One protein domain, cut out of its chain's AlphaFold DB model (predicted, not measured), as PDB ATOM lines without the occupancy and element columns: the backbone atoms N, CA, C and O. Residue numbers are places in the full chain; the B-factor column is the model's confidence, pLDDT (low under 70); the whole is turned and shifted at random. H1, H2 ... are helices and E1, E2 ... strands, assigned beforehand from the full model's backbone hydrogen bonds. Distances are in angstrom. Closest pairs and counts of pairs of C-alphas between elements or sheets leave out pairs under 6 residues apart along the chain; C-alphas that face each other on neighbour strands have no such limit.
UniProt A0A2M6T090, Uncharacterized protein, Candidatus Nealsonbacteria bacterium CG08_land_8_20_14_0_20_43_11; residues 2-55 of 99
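This is residues 2 to 55 of the 99 residues of an uncharacterized protein of Candidatus Nealsonbacteria bacterium CG08_land_8_20_14_0_20_43_11 (UniProt A0A2M6T090). Picture a small sheet of three short strands, E1, E3 and E2, with one helix, H1, over one face of it; the first part of H1 packs on the sheet along its strands, and the rest runs on past it. Beyond the other end of the sheet the long loop of residues 32 to 47 joins the hairpin E2 and E3, and the end of the helix and this loop make the long axis. You have 54 printed residues with one named helix and three named strands, in the order E1, H1, E2, E3; the sheet order is E1, E3, E2, antiparallel throughout. The class is mixed, helices and strands, with 24 residues, under half, in named elements. The whole is loose, with a radius of gyration of the C-alphas of 12.7 A, and flat, spanning 38 by 22 by 11 A.

Start at the inner strand E3, residues 48 to 51. On one side is the edge strand E1, residues 2 to 4, antiparallel at 160 degrees; look for N 4 and O 49, 2.9 A apart and within hydrogen-bond range. On the other side is the edge strand E2, residues 28 to 31, antiparallel at 132 degrees, with N 48 and O 31 within range at 2.8 A; E2 and E3 form a hairpin. Now find H1, residues 7 to 19, on the sheet at a height over the sheet of 9.5 A. It lies over E1 and E3 and runs along the strands, at 1 degrees to E3 on the local plane. Its closest C-alphas to E3 are those of Lys 7 and Tyr 49, 6.1 A apart. This gives two layers, a helix on one face of a sheet. E1, H1 and E2 form a split strand-helix-strand unit, two strands running the same way with E3 between them in the sheet, and its crossover is right-handed. In H1 every O i to N i+4 pair is within hydrogen-bond range.

Find C-alpha 48 at (171.516, 184.148, 126.068), where E3 begins; it runs 10.6 A to C-alpha 51 at (174.951, 182.731, 116.124). E2 spans 9.0 A from Gly 28 to Ser 31, and E1 7.1 A from Leu 2 to Ser 4. From C-alpha 7 at (166.491, 187.285, 120.434), H1 runs 18.3 A to C-alpha 19.

The two C-alphas farthest apart, those of Val 20 and Pro 41, are 38.4 A apart. The printed part has no cut. The link E1 to H1 is tight, H1 to E2 is short, and E2 to E3, 16 residues, is long. The mean pLDDT of the printed part is 93.6, and no printed residue is under 70.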
ATOM      1  N   LEU A   2     178.125 186.541 117.373       93.50
ATOM      2  CA  LEU A   2     177.278 187.629 117.863       93.50
ATOM      3  C   LEU A   2     176.248 187.021 118.815       93.50
ATOM      4  O   LEU A   2     175.609 186.031 118.453       93.50
ATOM      5  N   ALA A   3     176.129 187.575 120.020       94.81
ATOM      6  CA  ALA A   3     175.248 187.057 121.056       94.81
ATOM      7  C   ALA A   3     174.644 188.194 121.897       94.81
ATOM      8  O   ALA A   3     175.278 189.230 122.095       94.81
ATOM      9  N   SER A   4     173.405 188.007 122.345       95.69
ATOM     10  CA  SER A   4     172.590 188.981 123.080       95.69
ATOM     11  C   SER A   4     171.450 188.263 123.812       95.69
ATOM     12  O   SER A   4     171.071 187.152 123.437       95.69
ATOM     13  N   TYR A   5     170.882 188.904 124.834       95.50
ATOM     14  CA  TYR A   5     169.604 188.479 125.423       95.50
ATOM     15  C   TYR A   5     168.422 188.789 124.493       95.50
ATOM     16  O   TYR A   5     167.450 188.040 124.446       95.50
ATOM     17  N   ASP A   6     168.538 189.842 123.679       96.19
ATOM     18  CA  ASP A   6     167.518 190.202 122.698       96.19
ATOM     19  C   ASP A   6     167.559 189.234 121.504       96.19
ATOM     20  O   ASP A   6     168.390 189.323 120.593       96.19
ATOM     21  N   LYS A   7     166.647 188.262 121.515       96.69
ATOM     22  CA  LYS A   7     166.491 187.285 120.434       96.69
ATOM     23  C   LYS A   7     165.954 187.925 119.152       96.69
ATOM     24  O   LYS A   7     166.314 187.479 118.058       96.69
ATOM     25  N   LEU A   8     165.093 188.936 119.267       97.06
ATOM     26  CA  LEU A   8     164.405 189.544 118.130       97.06
ATOM     27  C   LEU A   8     165.392 190.326 117.268       97.06
ATOM     28  O   LEU A   8     165.443 190.102 116.055       97.06
ATOM     29  N   ILE A   9     166.248 191.147 117.883       97.69
ATOM     30  CA  ILE A   9     167.283 191.875 117.147       97.69
ATOM     31  C   ILE A   9     168.252 190.905 116.464       97.69
ATOM     32  O   ILE A   9     168.588 191.078 115.293       97.69
ATOM     33  N   LEU A  10     168.644 189.813 117.132       97.50
ATOM     34  CA  LEU A  10     169.522 188.805 116.536       97.50
ATOM     35  C   LEU A  10     168.866 188.109 115.343       97.50
ATOM     36  O   LEU A  10     169.531 187.857 114.338       97.50
ATOM     37  N   GLN A  11     167.567 187.816 115.420       97.69
ATOM     38  CA  GLN A  11     166.824 187.231 114.310       97.69
ATOM     39  C   GLN A  11     166.736 188.194 113.121       97.69
ATOM     40  O   GLN A  11     166.924 187.762 111.981       97.69
ATOM     41  N   GLN A  12     166.497 189.484 113.365       97.94
ATOM     42  CA  GLN A  12     166.480 190.518 112.327       97.94
ATOM     43  C   GLN A  12     167.853 190.678 111.666       97.94
ATOM     44  O   GLN A  12     167.954 190.614 110.439       97.94
ATOM     45  N   ILE A  13     168.924 190.777 112.462       97.06
ATOM     46  CA  ILE A  13     170.304 190.838 111.962       97.06
ATOM     47  C   ILE A  13     170.603 189.596 111.122       97.06
ATOM     48  O   ILE A  13     171.094 189.711 110.001       97.06
ATOM     49  N   ARG A  14     170.262 188.399 111.616       97.06
ATOM     50  CA  ARG A  14     170.478 187.142 110.890       97.06
ATOM     51  C   ARG A  14     169.757 187.137 109.542       97.06
ATOM     52  O   ARG A  14     170.379 186.802 108.536       97.06
ATOM     53  N   LYS A  15     168.478 187.532 109.502       97.25
ATOM     54  CA  LYS A  15     167.705 187.659 108.254       97.25
ATOM     55  C   LYS A  15     168.376 188.636 107.287       97.25
ATOM     56  O   LYS A  15     168.553 188.302 106.117       97.25
ATOM     57  N   LYS A  16     168.818 189.800 107.777       96.94
ATOM     58  CA  LYS A  16     169.488 190.800 106.940       96.94
ATOM     59  C   LYS A  16     170.816 190.284 106.384       96.94
ATOM     60  O   LYS A  16     171.049 190.421 105.187       96.94
ATOM     61  N   LEU A  17     171.639 189.626 107.199       96.81
ATOM     62  CA  LEU A  17     172.896 189.010 106.759       96.81
ATOM     63  C   LEU A  17     172.666 187.977 105.648       96.81
ATOM     64  O   LEU A  17     173.347 188.017 104.625       96.81
ATOM     65  N   ILE A  18     171.667 187.105 105.807       96.12
ATOM     66  CA  ILE A  18     171.310 186.117 104.781       96.12
ATOM     67  C   ILE A  18     170.871 186.814 103.491       96.12
ATOM     68  O   ILE A  18     171.337 186.437 102.419       96.12
ATOM     69  N   SER A  19     170.048 187.866 103.590       96.19
ATOM     70  CA  SER A  19     169.557 188.606 102.417       96.19
ATOM     71  C   SER A  19     170.670 189.256 101.586       96.19
ATOM     72  O   SER A  19     170.527 189.393 100.379       96.19
ATOM     73  N   VAL A  20     171.805 189.603 102.205       95.44
ATOM     74  CA  VAL A  20     172.976 190.171 101.510       95.44
ATOM     75  C   VAL A  20     174.029 189.114 101.146       95.44
ATOM     76  O   VAL A  20     175.164 189.443 100.800       95.44
ATOM     77  N   GLY A  21     173.677 187.826 101.222       94.88
ATOM     78  CA  GLY A  21     174.541 186.716 100.820       94.88
ATOM     79  C   GLY A  21     175.621 186.335 101.840       94.88
ATOM     80  O   GLY A  21     176.624 185.717 101.473       94.88
ATOM     81  N   ILE A  22     175.453 186.691 103.117       96.62
ATOM     82  CA  ILE A  22     176.350 186.291 104.210       96.62
ATOM     83  C   ILE A  22     175.757 185.060 104.903       96.62
ATOM     84  O   ILE A  22     174.768 185.147 105.630       96.62
ATOM     85  N   LYS A  23     176.386 183.892 104.703       95.00
ATOM     86  CA  LYS A  23     175.988 182.640 105.361       95.00
ATOM     87  C   LYS A  23     176.336 182.699 106.846       95.00
ATOM     88  O   LYS A  23     177.483 182.943 107.220       95.00
ATOM     89  N   CYS A  24     175.355 182.417 107.690       95.56
ATOM     90  CA  CYS A  24     175.481 182.424 109.141       95.56
ATOM     91  C   CYS A  24     174.821 181.179 109.747       95.56
ATOM     92  O   CYS A  24     173.921 180.575 109.161       95.56
ATOM     93  N   GLY A  25     175.305 180.780 110.922       94.06
ATOM     94  CA  GLY A  25     174.789 179.641 111.669       94.06
ATOM     95  C   GLY A  25     173.345 179.840 112.125       94.06
ATOM     96  O   GLY A  25     172.754 180.917 111.991       94.06
ATOM     97  N   HIS A  26     172.763 178.776 112.664       94.56
ATOM     98  CA  HIS A  26     171.457 178.847 113.305       94.56
ATOM     99  C   HIS A  26     171.505 179.763 114.544       94.56
ATOM    100  O   HIS A  26     172.531 179.833 115.222       94.56
ATOM    101  N   LEU A  27     170.408 180.480 114.809       96.56
ATOM    102  CA  LEU A  27     170.241 181.267 116.032       96.56
ATOM    103  C   LEU A  27     169.832 180.320 117.158       96.56
ATOM    104  O   LEU A  27     168.700 179.851 117.167       96.56
ATOM    105  N   GLY A  28     170.744 180.054 118.087       95.88
ATOM    106  CA  GLY A  28     170.522 179.118 119.186       95.88
ATOM    107  C   GLY A  28     170.722 179.759 120.553       95.88
ATOM    108  O   GLY A  28     171.152 180.908 120.663       95.88
ATOM    109  N   ILE A  29     170.419 178.990 121.597       96.62
ATOM    110  CA  ILE A  29     170.787 179.332 122.972       96.62
ATOM    111  C   ILE A  29     172.283 179.040 123.134       96.62
ATOM    112  O   ILE A  29     172.719 177.903 122.980       96.62
ATOM    113  N   VAL A  30     173.067 180.077 123.419       93.88
ATOM    114  CA  VAL A  30     174.495 179.978 123.758       93.88
ATOM    115  C   VAL A  30     174.668 179.633 125.235       93.88
ATOM    116  O   VAL A  30     175.578 178.895 125.602       93.88
ATOM    117  N   SER A  31     173.809 180.175 126.098       93.44
ATOM    118  CA  SER A  31     173.791 179.857 127.527       93.44
ATOM    119  C   SER A  31     172.361 179.957 128.056       93.44
ATOM    120  O   SER A  31     171.715 180.984 127.830       93.44
ATOM    121  N   PRO A  32     171.836 178.916 128.719       94.56
ATOM    122  CA  PRO A  32     170.489 178.968 129.270       94.56
ATOM    123  C   PRO A  32     170.421 179.890 130.494       94.56
ATOM    124  O   PRO A  32     171.430 180.154 131.155       94.56
ATOM    125  N   LYS A  33     169.215 180.371 130.814       94.81
ATOM    126  CA  LYS A  33     168.942 181.106 132.056       94.81
ATOM    127  C   LYS A  33     169.427 180.307 133.271       94.81
ATOM    128  O   LYS A  33     169.246 179.096 133.336       94.81
ATOM    129  N   GLY A  34     170.039 180.989 134.234       92.19
ATOM    130  CA  GLY A  34     170.564 180.389 135.460       92.19
ATOM    131  C   GLY A  34     171.917 179.693 135.296       92.19
ATOM    132  O   GLY A  34     172.544 179.365 136.302       92.19
ATOM    133  N   TYR A  35     172.407 179.514 134.064       92.00
ATOM    134  CA  TYR A  35     173.708 178.898 133.824       92.00
ATOM    135  C   TYR A  35     174.835 179.736 134.430       92.00
ATOM    136  O   TYR A  35     174.824 180.966 134.333       92.00
ATOM    137  N   LYS A  36     175.821 179.071 135.029       88.88
ATOM    138  CA  LYS A  36     177.047 179.677 135.557       88.88
ATOM    139  C   LYS A  36     178.238 178.991 134.911       88.88
ATOM    140  O   LYS A  36     178.193 177.798 134.631       88.88
ATOM    141  N   THR A  37     179.306 179.742 134.685       82.38
ATOM    142  CA  THR A  37     180.600 179.153 134.319       82.38
ATOM    143  C   THR A  37     181.618 179.543 135.372       82.38
ATOM    144  O   THR A  37     181.476 180.593 135.990       82.38
ATOM    145  N   GLU A  38     182.683 178.764 135.538       83.75
ATOM    146  CA  GLU A  38     183.792 179.130 136.437       83.75
ATOM    147  C   GLU A  38     184.358 180.526 136.120       83.75
ATOM    148  O   GLU A  38     184.767 181.267 137.005       83.75
ATOM    149  N   LYS A  39     184.300 180.924 134.843       80.94
ATOM    150  CA  LYS A  39     184.757 182.230 134.345       80.94
ATOM    151  C   LYS A  39     183.733 183.356 134.522       80.94
ATOM    152  O   LYS A  39     184.080 184.523 134.360       80.94
ATOM    153  N   LYS A  40     182.470 183.026 134.793       77.94
ATOM    154  CA  LYS A  40     181.369 183.975 134.981       77.94
ATOM    155  C   LYS A  40     180.524 183.512 136.177       77.94
ATOM    156  O   LYS A  40     179.553 182.775 135.979       77.94
ATOM    157  N   PRO A  41     180.890 183.936 137.402       80.62
ATOM    158  CA  PRO A  41     180.261 183.449 138.631       80.62
ATOM    159  C   PRO A  41     178.813 183.935 138.786       80.62
ATOM    160  O   PRO A  41     178.003 183.296 139.461       80.62
ATOM    161  N   LEU A  42     178.468 185.045 138.124       86.94
ATOM    162  CA  LEU A  42     177.097 185.535 138.059       86.94
ATOM    163  C   LEU A  42     176.290 184.738 137.021       86.94
ATOM    164  O   LEU A  42     176.717 184.645 135.862       86.94
ATOM    165  N   PRO A  43     175.124 184.189 137.411       89.94
ATOM    166  CA  PRO A  43     174.278 183.435 136.501       89.94
ATOM    167  C   PRO A  43     173.705 184.339 135.407       89.94
ATOM    168  O   PRO A  43     173.547 185.546 135.582       89.94
ATOM    169  N   TYR A  44     173.366 183.749 134.263       88.50
ATOM    170  CA  TYR A  44     172.620 184.463 133.227       88.50
ATOM    171  C   TYR A  44     171.173 184.697 133.682       88.50
ATOM    172  O   TYR A  44     170.473 183.750 134.038       88.50
ATOM    173  N   ASN A  45     170.706 185.947 133.641       89.06
ATOM    174  CA  ASN A  45     169.348 186.312 134.075       89.06
ATOM    175  C   ASN A  45     168.255 185.737 133.162       89.06
ATOM    176  O   ASN A  45     167.138 185.476 133.606       89.06
ATOM    177  N   GLU A  46     168.592 185.517 131.893       93.62
ATOM    178  CA  GLU A  46     167.713 185.004 130.846       93.62
ATOM    179  C   GLU A  46     168.497 184.114 129.876       93.62
ATOM    180  O   GLU A  46     169.722 184.000 129.967       93.62
ATOM    181  N   ASN A  47     167.796 183.488 128.928       95.31
ATOM    182  CA  ASN A  47     168.450 182.759 127.849       95.31
ATOM    183  C   ASN A  47     169.303 183.723 127.020       95.31
ATOM    184  O   ASN A  47     168.812 184.714 126.485       95.31
ATOM    185  N   TYR A  48     170.584 183.405 126.893       94.75
ATOM    186  CA  TYR A  48     171.516 184.148 126.068       94.75
ATOM    187  C   TYR A  48     171.577 183.499 124.691       94.75
ATOM    188  O   TYR A  48     171.973 182.338 124.561       94.75
ATOM    189  N   TYR A  49     171.161 184.230 123.664       97.38
ATOM    190  CA  TYR A  49     171.069 183.725 122.301       97.38
ATOM    191  C   TYR A  49     172.269 184.166 121.477       97.38
ATOM    192  O   TYR A  49     172.884 185.197 121.744       97.38
ATOM    193  N   GLY A  50     172.593 183.417 120.428       97.31
ATOM    194  CA  GLY A  50     173.658 183.809 119.520       97.31
ATOM    195  C   GLY A  50     173.771 182.949 118.274       97.31
ATOM    196  O   GLY A  50     173.162 181.888 118.147       97.31
ATOM    197  N   PHE A  51     174.567 183.447 117.334       97.38
ATOM    198  CA  PHE A  51     174.951 182.731 116.124       97.38
ATOM    199  C   PHE A  51     176.361 183.137 115.670       97.38
ATOM    200  O   PHE A  51     176.918 184.173 116.054       97.38
ATOM    201  N   GLY A  52     176.971 182.289 114.845       96.38
ATOM    202  CA  GLY A  52     178.302 182.510 114.283       96.38
ATOM    203  C   GLY A  52     178.291 182.695 112.769       96.38
ATOM    204  O   GLY A  52     177.378 182.250 112.079       96.38
ATOM    205  N   ILE A  53     179.341 183.328 112.250       96.25
ATOM    206  CA  ILE A  53     179.679 183.345 110.824       96.25
ATOM    207  C   ILE A  53     181.024 182.635 110.723       96.25
ATOM    208  O   ILE A  53     182.020 183.124 111.252       96.25
ATOM    209  N   PHE A  54     181.030 181.451 110.114       92.50
ATOM    210  CA  PHE A  54     182.196 180.556 110.118       92.50
ATOM    211  C   PHE A  54     182.869 180.454 108.747       92.50
ATOM    212  O   PHE A  54     184.074 180.226 108.658       92.50
ATOM    213  N   SER A  55     182.106 180.656 107.667       92.12
ATOM    214  CA  SER A  55     182.659 180.670 106.314       92.12
ATOM    215  C   SER A  55     183.589 181.865 106.142       92.12
ATOM    216  O   SER A  55     183.186 183.014 106.328       92.12
TER     217      SER A  55